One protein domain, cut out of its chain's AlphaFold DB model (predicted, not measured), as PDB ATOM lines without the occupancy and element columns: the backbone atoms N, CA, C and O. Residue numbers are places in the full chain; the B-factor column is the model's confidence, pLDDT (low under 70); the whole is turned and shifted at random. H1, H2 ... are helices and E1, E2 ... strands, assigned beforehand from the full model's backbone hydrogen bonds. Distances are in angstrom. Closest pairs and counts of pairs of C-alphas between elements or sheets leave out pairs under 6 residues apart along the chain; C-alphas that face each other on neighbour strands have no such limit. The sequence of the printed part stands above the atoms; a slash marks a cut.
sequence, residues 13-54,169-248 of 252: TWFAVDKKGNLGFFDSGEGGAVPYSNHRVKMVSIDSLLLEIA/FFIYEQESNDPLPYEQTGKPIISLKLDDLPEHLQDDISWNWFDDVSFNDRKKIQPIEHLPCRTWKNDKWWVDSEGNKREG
ATOM      1  N   THR A  13     108.567 113.899  94.166       87.94
ATOM      2  CA  THR A  13     109.974 113.577  93.972       87.94
ATOM      3  C   THR A  13     110.149 112.076  93.798       87.94
ATOM      4  O   THR A  13     109.378 111.282  94.347       87.94
ATOM      5  N   TRP A  14     111.125 111.677  92.993       90.88
ATOM      6  CA  TRP A  14     111.432 110.275  92.740       90.88
ATOM      7  C   TRP A  14     112.912 110.081  92.412       90.88
ATOM      8  O   TRP A  14     113.644 111.030  92.124       90.88
ATOM      9  N   PHE A  15     113.359 108.830  92.481       92.12
ATOM     10  CA  PHE A  15     114.753 108.453  92.261       92.12
ATOM     11  C   PHE A  15     114.885 107.544  91.053       92.12
ATOM     12  O   PHE A  15     113.971 106.774  90.751       92.12
ATOM     13  N   ALA A  16     116.038 107.609  90.397       94.56
ATOM     14  CA  ALA A  16     116.361 106.746  89.275       94.56
ATOM     15  C   ALA A  16     117.840 106.388  89.233       94.56
ATOM     16  O   ALA A  16     118.685 107.082  89.809       94.56
ATOM     17  N   VAL A  17     118.141 105.338  88.479       96.50
ATOM     18  CA  VAL A  17     119.501 104.880  88.214       96.50
ATOM     19  C   VAL A  17     119.794 105.023  86.729       96.50
ATOM     20  O   VAL A  17     118.974 104.650  85.894       96.50
ATOM     21  N   ASP A  18     120.948 105.588  86.382       97.88
ATOM     22  CA  ASP A  18     121.402 105.631  84.990       97.88
ATOM     23  C   ASP A  18     122.163 104.360  84.586       97.88
ATOM     24  O   ASP A  18     122.550 103.542  85.423       97.88
ATOM     25  N   LYS A  19     122.491 104.228  83.298       97.38
ATOM     26  CA  LYS A  19     123.198 103.054  82.762       97.38
ATOM     27  C   LYS A  19     124.583 102.789  83.361       97.38
ATOM     28  O   LYS A  19     125.193 101.761  83.085       97.38
ATOM     29  N   LYS A  20     125.144 103.752  84.098       97.38
ATOM     30  CA  LYS A  20     126.447 103.664  84.776       97.38
ATOM     31  C   LYS A  20     126.278 103.502  86.292       97.38
ATOM     32  O   LYS A  20     127.255 103.708  87.028       97.38
ATOM     33  N   GLY A  21     125.069 103.200  86.761       96.75
ATOM     34  CA  GLY A  21     124.742 103.035  88.172       96.75
ATOM     35  C   GLY A  21     124.744 104.341  88.968       96.75
ATOM     36  O   GLY A  21     124.823 104.279  90.190       96.75
ATOM     37  N   ASN A  22     124.754 105.519  88.326       96.75
ATOM     38  CA  ASN A  22     124.653 106.792  89.046       96.75
ATOM     39  C   ASN A  22     123.219 107.022  89.507       96.75
ATOM     40  O   ASN A  22     122.285 106.720  88.767       96.75
ATOM     41  N   LEU A  23     123.063 107.648  90.670       94.50
ATOM     42  CA  LEU A  23     121.751 108.005  91.190       94.50
ATOM     43  C   LEU A  23     121.324 109.415  90.774       94.50
ATOM     44  O   LEU A  23     122.106 110.369  90.821       94.50
ATOM     45  N   GLY A  24     120.058 109.533  90.387       94.31
ATOM     46  CA  GLY A  24     119.390 110.782  90.053       94.31
ATOM     47  C   GLY A  24     118.208 111.021  90.985       94.31
ATOM     48  O   GLY A  24     117.479 110.088  91.315       94.31
ATOM     49  N   PHE A  25     118.042 112.269  91.402       93.06
ATOM     50  CA  PHE A  25     116.884 112.795  92.107       93.06
ATOM     51  C   PHE A  25     116.094 113.678  91.143       93.06
ATOM     52  O   PHE A  25     116.668 114.556  90.494       93.06
ATOM     53  N   PHE A  26     114.797 113.423  91.040       92.75
ATOM     54  CA  PHE A  26     113.904 114.086  90.104       92.75
ATOM     55  C   PHE A  26     112.776 114.755  90.879       92.75
ATOM     56  O   PHE A  26     112.042 114.065  91.585       92.75
ATOM     57  N   ASP A  27     112.613 116.066  90.719       91.12
ATOM     58  CA  ASP A  27     111.422 116.795  91.157       91.12
ATOM     59  C   ASP A  27     110.513 117.026  89.952       91.12
ATOM     60  O   ASP A  27     110.916 117.658  88.971       91.12
ATOM     61  N   SER A  28     109.314 116.439  89.984       91.19
ATOM     62  CA  SER A  28     108.373 116.536  88.874       91.19
ATOM     63  C   SER A  28     107.686 117.881  88.746       91.19
ATOM     64  O   SER A  28     107.125 118.119  87.679       91.19
ATOM     65  N   GLY A  29     107.613 118.674  89.817       88.69
ATOM     66  CA  GLY A  29     106.587 119.709  89.911       88.69
ATOM     67  C   GLY A  29     105.209 119.175  89.485       88.69
ATOM     68  O   GLY A  29     104.923 117.973  89.597       88.69
ATOM     69  N   GLU A  30     104.371 120.053  88.931       86.88
ATOM     70  CA  GLU A  30     103.007 119.677  88.552       86.88
ATOM     71  C   GLU A  30     102.981 118.890  87.229       86.88
ATOM     72  O   GLU A  30     102.182 117.964  87.079       86.88
ATOM     73  N   GLY A  31     103.832 119.252  86.259       87.94
ATOM     74  CA  GLY A  31     103.760 118.745  84.884       87.94
ATOM     75  C   GLY A  31     104.679 117.569  84.564       87.94
ATOM     76  O   GLY A  31     104.436 116.861  83.584       87.94
ATOM     77  N   GLY A  32     105.721 117.329  85.360       91.62
ATOM     78  CA  GLY A  32     106.746 116.331  85.073       91.62
ATOM     79  C   GLY A  32     106.212 114.902  84.940       91.62
ATOM     80  O   GLY A  32     105.358 114.438  85.698       91.62
ATOM     81  N   ALA A  33     106.738 114.174  83.953       92.38
ATOM     82  CA  ALA A  33     106.424 112.763  83.757       92.38
ATOM     83  C   ALA A  33     107.072 111.895  84.851       92.38
ATOM     84  O   ALA A  33     108.294 111.801  84.937       92.38
ATOM     85  N   VAL A  34     106.255 111.197  85.642       92.00
ATOM     86  CA  VAL A  34     106.714 110.345  86.754       92.00
ATOM     87  C   VAL A  34     106.566 108.869  86.376       92.00
ATOM     88  O   VAL A  34     105.481 108.483  85.936       92.00
ATOM     89  N   PRO A  35     107.582 108.005  86.547       91.75
ATOM     90  CA  PRO A  35     107.453 106.572  86.282       91.75
ATOM     91  C   PRO A  35     106.310 105.920  87.059       91.75
ATOM     92  O   PRO A  35     106.067 106.241  88.226       91.75
ATOM     93  N   TYR A  36     105.624 104.952  86.446       87.75
ATOM     94  CA  TYR A  36     104.553 104.227  87.126       87.75
ATOM     95  C   TYR A  36     105.062 103.537  88.381       87.75
ATOM     96  O   TYR A  36     104.398 103.624  89.402       87.75
ATOM     97  N   SER A  37     106.240 102.919  88.337       81.44
ATOM     98  CA  SER A  37     106.923 102.249  89.453       81.44
ATOM     99  C   SER A  37     107.131 103.122  90.690       81.44
ATOM    100  O   SER A  37     107.328 102.569  91.769       81.44
ATOM    101  N   ASN A  38     107.006 104.450  90.593       76.31
ATOM    102  CA  ASN A  38     107.198 105.341  91.733       76.31
ATOM    103  C   ASN A  38     106.275 105.035  92.931       76.31
ATOM    104  O   ASN A  38     106.666 105.245  94.069       76.31
ATOM    105  N   HIS A  39     105.081 104.460  92.718       64.12
ATOM    106  CA  HIS A  39     104.204 104.043  93.831       64.12
ATOM    107  C   HIS A  39     104.791 102.926  94.711       64.12
ATOM    108  O   HIS A  39     104.252 102.652  95.782       64.12
ATOM    109  N   ARG A  40     105.832 102.232  94.240       61.16
ATOM    110  CA  ARG A  40     106.499 101.153  94.978       61.16
ATOM    111  C   ARG A  40     107.613 101.674  95.870       61.16
ATOM    112  O   ARG A  40     107.900 101.055  96.888       61.16
ATOM    113  N   VAL A  41     108.184 102.820  95.515       60.72
ATOM    114  CA  VAL A  41     109.227 103.473  96.293       60.72
ATOM    115  C   VAL A  41     108.548 104.238  97.424       60.72
ATOM    116  O   VAL A  41     107.856 105.227  97.201       60.72
ATOM    117  N   LYS A  42     108.722 103.773  98.665       60.22
ATOM    118  CA  LYS A  42     108.187 104.480  99.847       60.22
ATOM    119  C   LYS A  42     108.879 105.826 100.086       60.22
ATOM    120  O   LYS A  42     108.364 106.666 100.822       60.22
ATOM    121  N   MET A  43     110.040 106.033  99.469       65.50
ATOM    122  CA  MET A  43     110.829 107.253  99.585       65.50
ATOM    123  C   MET A  43     110.293 108.324  98.642       65.50
ATOM    124  O   MET A  43     110.716 108.455  97.499       65.50
ATOM    125  N   VAL A  44     109.353 109.100  99.169       66.44
ATOM    126  CA  VAL A  44     108.709 110.226  98.478       66.44
ATOM    127  C   VAL A  44     109.473 111.546  98.625       66.44
ATOM    128  O   VAL A  44     109.014 112.578  98.138       66.44
ATOM    129  N   SER A  45     110.603 111.538  99.342       73.50
ATOM    130  CA  SER A  45     111.448 112.712  99.573       73.50
ATOM    131  C   SER A  45     112.908 112.334  99.823       73.50
ATOM    132  O   SER A  45     113.212 111.209 100.239       73.50
ATOM    133  N   ILE A  46     113.805 113.308  99.647       72.81
ATOM    134  CA  ILE A  46     115.213 113.182 100.042       72.81
ATOM    135  C   ILE A  46     115.372 112.908 101.543       72.81
ATOM    136  O   ILE A  46     116.228 112.113 101.917       72.81
ATOM    137  N   ASP A  47     114.528 113.488 102.405       71.88
ATOM    138  CA  ASP A  47     114.598 113.246 103.851       71.88
ATOM    139  C   ASP A  47     114.286 111.794 104.186       71.88
ATOM    140  O   ASP A  47     114.942 111.212 105.041       71.88
ATOM    141  N   SER A  48     113.289 111.212 103.513       74.25
ATOM    142  CA  SER A  48     112.919 109.811 103.697       74.25
ATOM    143  C   SER A  48     114.061 108.901 103.269       74.25
ATOM    144  O   SER A  48     114.420 108.000 104.013       74.25
ATOM    145  N   LEU A  49     114.684 109.171 102.117       76.25
ATOM    146  CA  LEU A  49     115.868 108.431 101.678       76.25
ATOM    147  C   LEU A  49     117.013 108.560 102.683       76.25
ATOM    148  O   LEU A  49     117.623 107.564 103.054       76.25
ATOM    149  N   LEU A  50     117.323 109.777 103.117       73.44
ATOM    150  CA  LEU A  50     118.413 110.009 104.051       73.44
ATOM    151  C   LEU A  50     118.150 109.378 105.417       73.44
ATOM    152  O   LEU A  50     119.086 108.882 106.039       73.44
ATOM    153  N   LEU A  51     116.894 109.363 105.857       72.75
ATOM    154  CA  LEU A  51     116.472 108.677 107.065       72.75
ATOM    155  C   LEU A  51     116.628 107.162 106.927       72.75
ATOM    156  O   LEU A  51     117.226 106.551 107.805       72.75
ATOM    157  N   GLU A  52     116.143 106.569 105.836       75.12
ATOM    158  CA  GLU A  52     116.269 105.130 105.569       75.12
ATOM    159  C   GLU A  52     117.738 104.713 105.469       75.12
ATOM    160  O   GLU A  52     118.168 103.751 106.104       75.12
ATOM    161  N   ILE A  53     118.553 105.491 104.752       70.25
ATOM    162  CA  ILE A  53     120.003 105.320 104.753       70.25
ATOM    163  C   ILE A  53     120.503 105.372 106.198       70.25
ATOM    164  O   ILE A  53     121.099 104.417 106.676       70.25
ATOM    165  N   ALA A  54     120.240 106.448 106.936       66.50
ATOM    166  CA  ALA A  54     120.747 106.589 108.291       66.50
ATOM    167  C   ALA A  54     120.270 105.477 109.237       66.50
ATOM    168  O   ALA A  54     121.021 105.057 110.098       66.50
ATOM    169  N   PHE A 169     124.045 112.822  94.219       91.31
ATOM    170  CA  PHE A 169     122.940 112.728  93.267       91.31
ATOM    171  C   PHE A 169     123.101 113.723  92.122       91.31
ATOM    172  O   PHE A 169     123.489 114.877  92.319       91.31
ATOM    173  N   PHE A 170     122.739 113.278  90.924       94.62
ATOM    174  CA  PHE A 170     122.328 114.176  89.852       94.62
ATOM    175  C   PHE A 170     120.927 114.692  90.137       94.62
ATOM    176  O   PHE A 170     120.126 113.981  90.735       94.62
ATOM    177  N   ILE A 171     120.634 115.916  89.721       93.31
ATOM    178  CA  ILE A 171     119.386 116.584  90.078       93.31
ATOM    179  C   ILE A 171     118.720 117.067  88.818       93.31
ATOM    180  O   ILE A 171     119.360 117.739  88.006       93.31
ATOM    181  N   TYR A 172     117.453 116.710  88.695       94.62
ATOM    182  CA  TYR A 172     116.606 117.029  87.572       94.62
ATOM    183  C   TYR A 172     115.310 117.646  88.078       94.62
ATOM    184  O   TYR A 172     114.647 117.071  88.935       94.62
ATOM    185  N   GLU A 173     114.945 118.797  87.535       93.19
ATOM    186  CA  GLU A 173     113.750 119.530  87.950       93.19
ATOM    187  C   GLU A 173     112.851 119.808  86.759       93.19
ATOM    188  O   GLU A 173     113.313 120.036  85.635       93.19
ATOM    189  N   GLN A 174     111.555 119.811  87.032       92.06
ATOM    190  CA  GLN A 174     110.531 120.216  86.100       92.06
ATOM    191  C   GLN A 174     109.607 121.200  86.834       92.06
ATOM    192  O   GLN A 174     108.912 120.839  87.774       92.06
ATOM    193  N   GLU A 175     109.651 122.473  86.436       87.38
ATOM    194  CA  GLU A 175     108.911 123.559  87.108       87.38
ATOM    195  C   GLU A 175     107.626 123.972  86.366       87.38
ATOM    196  O   GLU A 175     106.931 124.898  86.782       87.38
ATOM    197  N   SER A 176     107.326 123.356  85.219       86.50
ATOM    198  CA  SER A 176     106.207 123.760  84.362       86.50
ATOM    199  C   SER A 176     104.988 122.874  84.587       86.50
ATOM    200  O   SER A 176     105.099 121.680  84.822       86.50
ATOM    201  N   ASN A 177     103.795 123.420  84.391       86.69
ATOM    202  CA  ASN A 177     102.559 122.638  84.472       86.69
ATOM    203  C   ASN A 177     102.345 121.719  83.256       86.69
ATOM    204  O   ASN A 177     101.411 120.918  83.247       86.69
ATOM    205  N   ASP A 178     103.193 121.843  82.235       89.31
ATOM    206  CA  ASP A 178     103.172 121.017  81.032       89.31
ATOM    207  C   ASP A 178     104.170 119.850  81.135       89.31
ATOM    208  O   ASP A 178     105.224 120.019  81.743       89.31
ATOM    209  N   PRO A 179     103.925 118.699  80.479       89.50
ATOM    210  CA  PRO A 179     104.834 117.543  80.441       89.50
ATOM    211  C   PRO A 179     106.089 117.770  79.579       89.50
ATOM    212  O   PRO A 179     106.293 117.131  78.540       89.50
ATOM    213  N   LEU A 180     106.932 118.702  80.027       93.56
ATOM    214  CA  LEU A 180     108.224 119.068  79.443       93.56
ATOM    215  C   LEU A 180     109.376 118.215  80.005       93.56
ATOM    216  O   LEU A 180     109.254 117.724  81.130       93.56
ATOM    217  N   PRO A 181     110.508 118.112  79.278       96.25
ATOM    218  CA  PRO A 181     111.733 117.509  79.790       96.25
ATOM    219  C   PRO A 181     112.189 118.137  81.103       96.25
ATOM    220  O   PRO A 181     112.114 119.352  81.283       96.25
ATOM    221  N   TYR A 182     112.736 117.299  81.978       96.50
ATOM    222  CA  TYR A 182     113.412 117.735  83.185       96.50
ATOM    223  C   TYR A 182     114.770 118.335  82.827       96.50
ATOM    224  O   TYR A 182     115.508 117.779  82.004       96.50
ATOM    225  N   GLU A 183     115.132 119.428  83.486       95.94
ATOM    226  CA  GLU A 183     116.422 120.100  83.340       95.94
ATOM    227  C   GLU A 183     117.377 119.668  84.451       95.94
ATOM    228  O   GLU A 183     116.998 119.605  85.616       95.94
ATOM    229  N   GLN A 184     118.641 119.414  84.112       95.00
ATOM    230  CA  GLN A 184     119.678 119.142  85.099       95.00
ATOM    231  C   GLN A 184     120.057 120.436  85.822       95.00
ATOM    232  O   GLN A 184     120.834 121.244  85.302       95.00
ATOM    233  N   THR A 185     119.558 120.609  87.037       92.50
ATOM    234  CA  THR A 185     119.845 121.774  87.887       92.50
ATOM    235  C   THR A 185     121.046 121.546  88.801       92.50
ATOM    236  O   THR A 185     121.680 122.500  89.255       92.50
ATOM    237  N   GLY A 186     121.430 120.283  89.013       89.69
ATOM    238  CA  GLY A 186     122.550 119.915  89.871       89.69
ATOM    239  C   GLY A 186     123.341 118.716  89.365       89.69
ATOM    240  O   GLY A 186     122.795 117.715  88.899       89.69
ATOM    241  N   LYS A 187     124.667 118.820  89.492       91.81
ATOM    242  CA  LYS A 187     125.620 117.764  89.148       91.81
ATOM    243  C   LYS A 187     126.566 117.519  90.328       91.81
ATOM    244  O   LYS A 187     127.173 118.478  90.811       91.81
ATOM    245  N   PRO A 188     126.726 116.266  90.783       91.50
ATOM    246  CA  PRO A 188     127.615 115.955  91.888       91.50
ATOM    247  C   PRO A 188     129.079 116.020  91.441       91.50
ATOM    248  O   PRO A 188     129.402 115.732  90.286       91.50
ATOM    249  N   ILE A 189     129.984 116.351  92.369       88.19
ATOM    250  CA  ILE A 189     131.433 116.232  92.117       88.19
ATOM    251  C   ILE A 189     131.831 114.761  92.049       88.19
ATOM    252  O   ILE A 189     132.546 114.350  91.136       88.19
ATOM    253  N   ILE A 190     131.363 113.974  93.019       89.44
ATOM    254  CA  ILE A 190     131.526 112.526  93.040       89.44
ATOM    255  C   ILE A 190     130.133 111.924  93.101       89.44
ATOM    256  O   ILE A 190     129.396 112.155  94.053       89.44
ATOM    257  N   SER A 191     129.774 111.188  92.056       92.56
ATOM    258  CA  SER A 191     128.477 110.529  91.950       92.56
ATOM    259  C   SER A 191     128.338 109.426  92.995       92.56
ATOM    260  O   SER A 191     129.229 108.577  93.098       92.56
ATOM    261  N   LEU A 192     127.201 109.401  93.679       89.62
ATOM    262  CA  LEU A 192     126.757 108.270  94.477       89.62
ATOM    263  C   LEU A 192     126.299 107.161  93.533       89.62
ATOM    264  O   LEU A 192     125.559 107.417  92.573       89.62
ATOM    265  N   LYS A 193     126.786 105.946  93.775       92.38
ATOM    266  CA  LYS A 193     126.399 104.765  93.009       92.38
ATOM    267  C   LYS A 193     125.286 104.008  93.710       92.38
ATOM    268  O   LYS A 193     125.180 104.071  94.930       92.38
ATOM    269  N   LEU A 194     124.501 103.254  92.944       92.25
ATOM    270  CA  LEU A 194     123.534 102.313  93.510       92.25
ATOM    271  C   LEU A 194     124.220 101.366  94.506       92.25
ATOM    272  O   LEU A 194     123.793 101.277  95.649       92.25
ATOM    273  N   ASP A 195     125.355 100.785  94.120       91.56
ATOM    274  CA  ASP A 195     126.128  99.859  94.959       91.56
ATOM    275  C   ASP A 195     126.741 100.514  96.215       91.56
ATOM    276  O   ASP A 195     127.238  99.812  97.094       91.56
ATOM    277  N   ASP A 196     126.736 101.851  96.317       85.69
ATOM    278  CA  ASP A 196     127.142 102.546  97.545       85.69
ATOM    279  C   ASP A 196     126.017 102.530  98.612       85.69
ATOM    280  O   ASP A 196     126.285 102.870  99.769       85.69
ATOM    281  N   LEU A 197     124.779 102.151  98.253       84.94
ATOM    282  CA  LEU A 197     123.610 102.091  99.142       84.94
ATOM    283  C   LEU A 197     123.421 100.712  99.805       84.94
ATOM    284  O   LEU A 197     123.913  99.707  99.295       84.94
ATOM    285  N   PRO A 198     122.655 100.616 100.910       82.44
ATOM    286  CA  PRO A 198     122.199  99.340 101.463       82.44
ATOM    287  C   PRO A 198     121.353  98.540 100.463       82.44
ATOM    288  O   PRO A 198     120.532  99.124  99.762       82.44
ATOM    289  N   GLU A 199     121.488  97.211 100.462       86.25
ATOM    290  CA  GLU A 199     120.845  96.294  99.498       86.25
ATOM    291  C   GLU A 199     119.332  96.527  99.337       86.25
ATOM    292  O   GLU A 199     118.851  96.689  98.222       86.25
ATOM    293  N   HIS A 200     118.587  96.675 100.437       81.81
ATOM    294  CA  HIS A 200     117.143  96.935 100.365       81.81
ATOM    295  C   HIS A 200     116.789  98.261  99.658       81.81
ATOM    296  O   HIS A 200     115.757  98.345  99.002       81.81
ATOM    297  N   LEU A 201     117.645  99.290  99.747       84.00
ATOM    298  CA  LEU A 201     117.459 100.540  99.001       84.00
ATOM    299  C   LEU A 201     117.872 100.403  97.538       84.00
ATOM    300  O   LEU A 201     117.338 101.115  96.688       84.00
ATOM    301  N   GLN A 202     118.816  99.510  97.236       89.31
ATOM    302  CA  GLN A 202     119.176  99.214  95.853       89.31
ATOM    303  C   GLN A 202     117.975  98.627  95.110       89.31
ATOM    304  O   GLN A 202     117.645  99.086  94.015       89.31
ATOM    305  N   ASP A 203     117.281  97.681  95.743       86.94
ATOM    306  CA  ASP A 203     116.060  97.081  95.209       86.94
ATOM    307  C   ASP A 203     114.972  98.136  94.972       86.94
ATOM    308  O   ASP A 203     114.412  98.197  93.881       86.94
ATOM    309  N   ASP A 204     114.712  99.013  95.947       85.31
ATOM    310  CA  ASP A 204     113.669 100.038  95.828       85.31
ATOM    311  C   ASP A 204     113.980 101.080  94.739       85.31
ATOM    312  O   ASP A 204     113.104 101.451  93.957       85.31
ATOM    313  N   ILE A 205     115.225 101.550  94.636       87.75
ATOM    314  CA  ILE A 205     115.589 102.624  93.695       87.75
ATOM    315  C   ILE A 205     115.779 102.092  92.265       87.75
ATOM    316  O   ILE A 205     115.487 102.801  91.297       87.75
ATOM    317  N   SER A 206     116.231 100.846  92.104       90.81
ATOM    318  CA  SER A 206     116.510 100.248  90.788       90.81
ATOM    319  C   SER A 206     115.268  99.985  89.931       90.81
ATOM    320  O   SER A 206     115.402  99.761  88.730       90.81
ATOM    321  N   TRP A 207     114.054 100.103  90.483       89.81
ATOM    322  CA  TRP A 207     112.812 100.029  89.702       89.81
ATOM    323  C   TRP A 207     112.701 101.103  88.612       89.81
ATOM    324  O   TRP A 207     111.961 100.916  87.648       89.81
ATOM    325  N   ASN A 208     113.417 102.219  88.761       92.81
ATOM    326  CA  ASN A 208     113.482 103.296  87.778       92.81
ATOM    327  C   ASN A 208     114.874 103.320  87.133       92.81
ATOM    328  O   ASN A 208     115.682 104.213  87.397       92.81
ATOM    329  N   TRP A 209     115.172 102.316  86.311       95.75
ATOM    330  CA  TRP A 209     116.469 102.175  85.652       95.75
ATOM    331  C   TRP A 209     116.429 102.673  84.207       95.75
ATOM    332  O   TRP A 209     115.643 102.191  83.399       95.75
ATOM    333  N   PHE A 210     117.313 103.604  83.857       96.19
ATOM    334  CA  PHE A 210     117.493 104.044  82.480       96.19
ATOM    335  C   PHE A 210     118.605 103.247  81.785       96.19
ATOM    336  O   PHE A 210     119.790 103.450  82.060       96.19
ATOM    337  N   ASP A 211     118.238 102.403  80.822       95.00
ATOM    338  CA  ASP A 211     119.184 101.523  80.120       95.00
ATOM    339  C   ASP A 211     120.179 102.267  79.213       95.00
ATOM    340  O   ASP A 211     121.328 101.851  79.042       95.00
ATOM    341  N   ASP A 212     119.765 103.385  78.618       95.12
ATOM    342  CA  ASP A 212     120.519 104.092  77.579       95.12
ATOM    343  C   ASP A 212     120.963 105.512  77.981       95.12
ATOM    344  O   ASP A 212     121.852 106.106  77.346       95.12
ATOM    345  N   VAL A 213     120.454 106.025  79.103       96.44
ATOM    346  CA  VAL A 213     120.766 107.358  79.637       96.44
ATOM    347  C   VAL A 213     121.995 107.322  80.546       96.44
ATOM    348  O   VAL A 213     122.203 106.392  81.315       96.44
ATOM    349  N   SER A 214     122.832 108.359  80.460       97.12
ATOM    350  CA  SER A 214     123.900 108.659  81.426       97.12
ATOM    351  C   SER A 214     123.693 110.084  81.917       97.12
ATOM    352  O   SER A 214     123.742 111.022  81.114       97.12
ATOM    353  N   PHE A 215     123.478 110.261  83.220       97.56
ATOM    354  CA  PHE A 215     123.193 111.570  83.818       97.56
ATOM    355  C   PHE A 215     124.372 112.537  83.672       97.56
ATOM    356  O   PHE A 215     124.209 113.752  83.579       97.56
ATOM    357  N   ASN A 216     125.587 112.001  83.553       95.62
ATOM    358  CA  ASN A 216     126.783 112.799  83.305       95.62
ATOM    359  C   ASN A 216     126.763 113.561  81.977       95.62
ATOM    360  O   ASN A 216     127.396 114.619  81.894       95.62
ATOM    361  N   ASP A 217     126.068 113.015  80.979       95.25
ATOM    362  CA  ASP A 217     126.145 113.434  79.579       95.25
ATOM    363  C   ASP A 217     124.849 114.128  79.110       95.25
ATOM    364  O   ASP A 217     124.789 114.664  78.004       95.25
ATOM    365  N   ARG A 218     123.800 114.129  79.944       93.75
ATOM    366  CA  ARG A 218     122.456 114.604  79.596       93.75
ATOM    367  C   ARG A 218     122.035 115.759  80.493       93.75
ATOM    368  O   ARG A 218     121.763 115.574  81.676       93.75
ATOM    369  N   LYS A 219     121.930 116.949  79.897       95.38
ATOM    370  CA  LYS A 219     121.370 118.136  80.562       95.38
ATOM    371  C   LYS A 219     119.849 118.124  80.634       95.38
ATOM    372  O   LYS A 219     119.307 118.758  81.520       95.38
ATOM    373  N   LYS A 220     119.188 117.426  79.711       96.50
ATOM    374  CA  LYS A 220     117.738 117.252  79.699       96.50
ATOM    375  C   LYS A 220     117.403 115.781  79.619       96.50
ATOM    376  O   LYS A 220     118.103 115.045  78.914       96.50
ATOM    377  N   ILE A 221     116.367 115.380  80.338       96.94
ATOM    378  CA  ILE A 221     115.814 114.029  80.291       96.94
ATOM    379  C   ILE A 221     114.305 114.149  80.276       96.94
ATOM    380  O   ILE A 221     113.732 114.808  81.139       96.94
ATOM    381  N   GLN A 222     113.665 113.460  79.341       95.88
ATOM    382  CA  GLN A 222     112.230 113.260  79.371       95.88
ATOM    383  C   GLN A 222     111.929 111.791  79.717       95.88
ATOM    384  O   GLN A 222     112.071 110.921  78.860       95.88
ATOM    385  N   PRO A 223     111.536 111.475  80.969       95.19
ATOM    386  CA  PRO A 223     111.425 110.095  81.457       95.19
ATOM    387  C   PRO A 223     110.531 109.192  80.609       95.19
ATOM    388  O   PRO A 223     110.874 108.037  80.378       95.19
ATOM    389  N   ILE A 224     109.431 109.737  80.082       93.31
ATOM    390  CA  ILE A 224     108.486 109.033  79.203       93.31
ATOM    391  C   ILE A 224     109.117 108.535  77.890       93.31
ATOM    392  O   ILE A 224     108.538 107.671  77.243       93.31
ATOM    393  N   GLU A 225     110.301 109.010  77.488       93.88
ATOM    394  CA  GLU A 225     111.045 108.427  76.358       93.88
ATOM    395  C   GLU A 225     111.619 107.045  76.696       93.88
ATOM    396  O   GLU A 225     111.765 106.197  75.820       93.88
ATOM    397  N   HIS A 226     111.900 106.794  77.973       93.94
ATOM    398  CA  HIS A 226     112.697 105.653  78.424       93.94
ATOM    399  C   HIS A 226     111.926 104.706  79.347       93.94
ATOM    400  O   HIS A 226     112.276 103.536  79.456       93.94
ATOM    401  N   LEU A 227     110.893 105.208  80.028       92.75
ATOM    402  CA  LEU A 227     110.158 104.487  81.058       92.75
ATOM    403  C   LEU A 227     108.642 104.654  80.882       92.75
ATOM    404  O   LEU A 227     108.168 105.715  80.462       92.75
ATOM    405  N   PRO A 228     107.843 103.649  81.276       91.19
ATOM    406  CA  PRO A 228     106.409 103.817  81.456       91.19
ATOM    407  C   PRO A 228     106.119 104.847  82.556       91.19
ATOM    408  O   PRO A 228     106.378 104.611  83.736       91.19
ATOM    409  N   CYS A 229     105.564 105.988  82.163       90.94
ATOM    410  CA  CYS A 229     105.280 107.123  83.040       90.94
ATOM    411  C   CYS A 229     103.790 107.473  83.105       90.94
ATOM    412  O   CYS A 229     102.980 107.005  82.317       90.94
ATOM    413  N   ARG A 230     103.443 108.342  84.050       87.94
ATOM    414  CA  ARG A 230     102.202 109.118  84.088       87.94
ATOM    415  C   ARG A 230     102.537 110.602  83.988       87.94
ATOM    416  O   ARG A 230     103.572 111.032  84.489       87.94
ATOM    417  N   THR A 231     101.633 111.370  83.397       86.00
ATOM    418  CA  THR A 231     101.668 112.838  83.347       86.00
ATOM    419  C   THR A 231     100.413 113.401  84.010       86.00
ATOM    420  O   THR A 231      99.430 112.678  84.232       86.00
ATOM    421  N   TRP A 232     100.427 114.690  84.355       75.69
ATOM    422  CA  TRP A 232      99.240 115.366  84.878       75.69
ATOM    423  C   TRP A 232      98.057 115.208  83.925       75.69
ATOM    424  O   TRP A 232      98.212 115.193  82.708       75.69
ATOM    425  N   LYS A 233      96.867 114.981  84.497       68.88
ATOM    426  CA  LYS A 233      95.601 114.748  83.771       68.88
ATOM    427  C   LYS A 233      95.609 113.588  82.760       68.88
ATOM    428  O   LYS A 233      94.652 113.469  81.995       68.88
ATOM    429  N   ASN A 234      96.618 112.707  82.788       64.88
ATOM    430  CA  ASN A 234      96.866 111.738  81.717       64.88
ATOM    431  C   ASN A 234      96.877 112.433  80.350       64.88
ATOM    432  O   ASN A 234      96.180 112.010  79.418       64.88
ATOM    433  N   ASP A 235      97.609 113.546  80.268       66.06
ATOM    434  CA  ASP A 235      97.702 114.335  79.052       66.06
ATOM    435  C   ASP A 235      98.071 113.442  77.869       66.06
ATOM    436  O   ASP A 235      98.993 112.628  77.908       66.06
ATOM    437  N   LYS A 236      97.324 113.603  76.776       80.69
ATOM    438  CA  LYS A 236      97.527 112.838  75.539       80.69
ATOM    439  C   LYS A 236      98.762 113.294  74.763       80.69
ATOM    440  O   LYS A 236      98.917 112.909  73.607       80.69
ATOM    441  N   TRP A 237      99.583 114.160  75.345       89.00
ATOM    442  CA  TRP A 237     100.732 114.763  74.697       89.00
ATOM    443  C   TRP A 237     101.861 115.020  75.694       89.00
ATOM    444  O   TRP A 237     101.631 115.105  76.896       89.00
ATOM    445  N   TRP A 238     103.076 115.141  75.174       92.00
ATOM    446  CA  TRP A 238     104.291 115.457  75.928       92.00
ATOM    447  C   TRP A 238     105.333 116.084  75.003       92.00
ATOM    448  O   TRP A 238     105.143 116.087  73.786       92.00
ATOM    449  N   VAL A 239     106.402 116.654  75.556       92.81
ATOM    450  CA  VAL A 239     107.512 117.210  74.765       92.81
ATOM    451  C   VAL A 239     108.745 116.345  74.956       92.81
ATOM    452  O   VAL A 239     109.133 116.082  76.090       92.81
ATOM    453  N   ASP A 240     109.334 115.881  73.859       93.81
ATOM    454  CA  ASP A 240     110.552 115.073  73.900       93.81
ATOM    455  C   ASP A 240     111.800 115.890  74.254       93.81
ATOM    456  O   ASP A 240     111.769 117.124  74.294       93.81
ATOM    457  N   SER A 241     112.922 115.214  74.523       92.69
ATOM    458  CA  SER A 241     114.175 115.890  74.891       92.69
ATOM    459  C   SER A 241     114.725 116.822  73.794       92.69
ATOM    460  O   SER A 241     115.605 117.639  74.077       92.69
ATOM    461  N   GLU A 242     114.221 116.730  72.557       93.19
ATOM    462  CA  GLU A 242     114.565 117.611  71.432       93.19
ATOM    463  C   GLU A 242     113.634 118.831  71.316       93.19
ATOM    464  O   GLU A 242     113.915 119.754  70.550       93.19
ATOM    465  N   GLY A 243     112.555 118.880  72.102       92.69
ATOM    466  CA  GLY A 243     111.585 119.972  72.104       92.69
ATOM    467  C   GLY A 243     110.384 119.754  71.181       92.69
ATOM    468  O   GLY A 243     109.601 120.684  70.981       92.69
ATOM    469  N   ASN A 244     110.199 118.555  70.623       94.62
ATOM    470  CA  ASN A 244     109.055 118.257  69.768       94.62
ATOM    471  C   ASN A 244     107.865 117.773  70.594       94.62
ATOM    472  O   ASN A 244     107.984 116.883  71.438       94.62
ATOM    473  N   LYS A 245     106.677 118.298  70.284       93.69
ATOM    474  CA  LYS A 245     105.426 117.777  70.833       93.69
ATOM    475  C   LYS A 245     105.123 116.398  70.243       93.69
ATOM    476  O   LYS A 245     105.101 116.220  69.026       93.69
ATOM    477  N   ARG A 246     104.837 115.441  71.114       92.62
ATOM    478  CA  ARG A 246     104.412 114.075  70.809       92.62
ATOM    479  C   ARG A 246     102.973 113.879  71.263       92.62
ATOM    480  O   ARG A 246     102.536 114.521  72.215       92.62
ATOM    481  N   GLU A 247     102.250 112.998  70.582       89.56
ATOM    482  CA  GLU A 247     100.912 112.554  70.979       89.56
ATOM    483  C   GLU A 247     100.941 111.070  71.352       89.56
ATOM    484  O   GLU A 247     101.683 110.290  70.756       89.56
ATOM    485  N   GLY A 248     100.111 110.687  72.320       77.44
ATOM    486  CA  GLY A 248     100.057 109.330  72.854       77.44
ATOM    487  C   GLY A 248     101.226 108.994  73.786       77.44
ATOM    488  O   GLY A 248     102.236 109.697  73.854       77.44
TER     489      GLY A 248
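AT A GLANCE: This is residues 13 to 54 and 169 to 248 of the 252 residues of an uncharacterized protein of Crocosphaera chwakensis CCY0110 (UniProt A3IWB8). What is the shape? There is little regular structure: a strongly twisted sheet, E1 E2 E3 E4, sits among long loops, with H2 at one end and hairpin E5 E6 at the other. How large is it? The 122 printed residues are mixed in class. They are compact, radius of gyration of the C-alphas 13.7 A, and span 41 by 28 by 23 A.

IN THESE COORDINATES: Where are the strands? E1 is residues 13 to 17, from C-alpha 13 at (109.974, 113.577, 93.972); E2 is 23 to 27, E3 170 to 173, E4 182 to 186, E5 237 to 239, and E6 245 to 247, ending with C-alpha 247 at (100.912, 112.554, 70.979). Where are the helices? H1 is 36 to 40, H2 46 to 54, H3 199 to 206.

HOW THE PARTS SIT: How do the sheet's strands pair? Hairpin E1 E2 is antiparallel, N 14 and O 26 2.9 A apart; E2 and E3 are parallel, N 25 and O 170 2.8 A; hairpin E3 E4 is antiparallel, N 171 and O 186 2.9 A. What of the helices? H3 is on the sheet, its closest C-alphas to E1 being Ile 205 and Phe 15, 6.1 A apart. Every O i to N i+4 pair is within hydrogen-bond range in H2 and H3; H1 has 0 of 1, but 2 of 2 O i to N i+3.

THE WHOLE: Is there a cut? Residues 55 to 168 are not printed; C-alphas 54 and 169 are 16.4 A apart. Where is confidence low? Residues 39 to 44, 54 and 233 to 235 have pLDDT under 70.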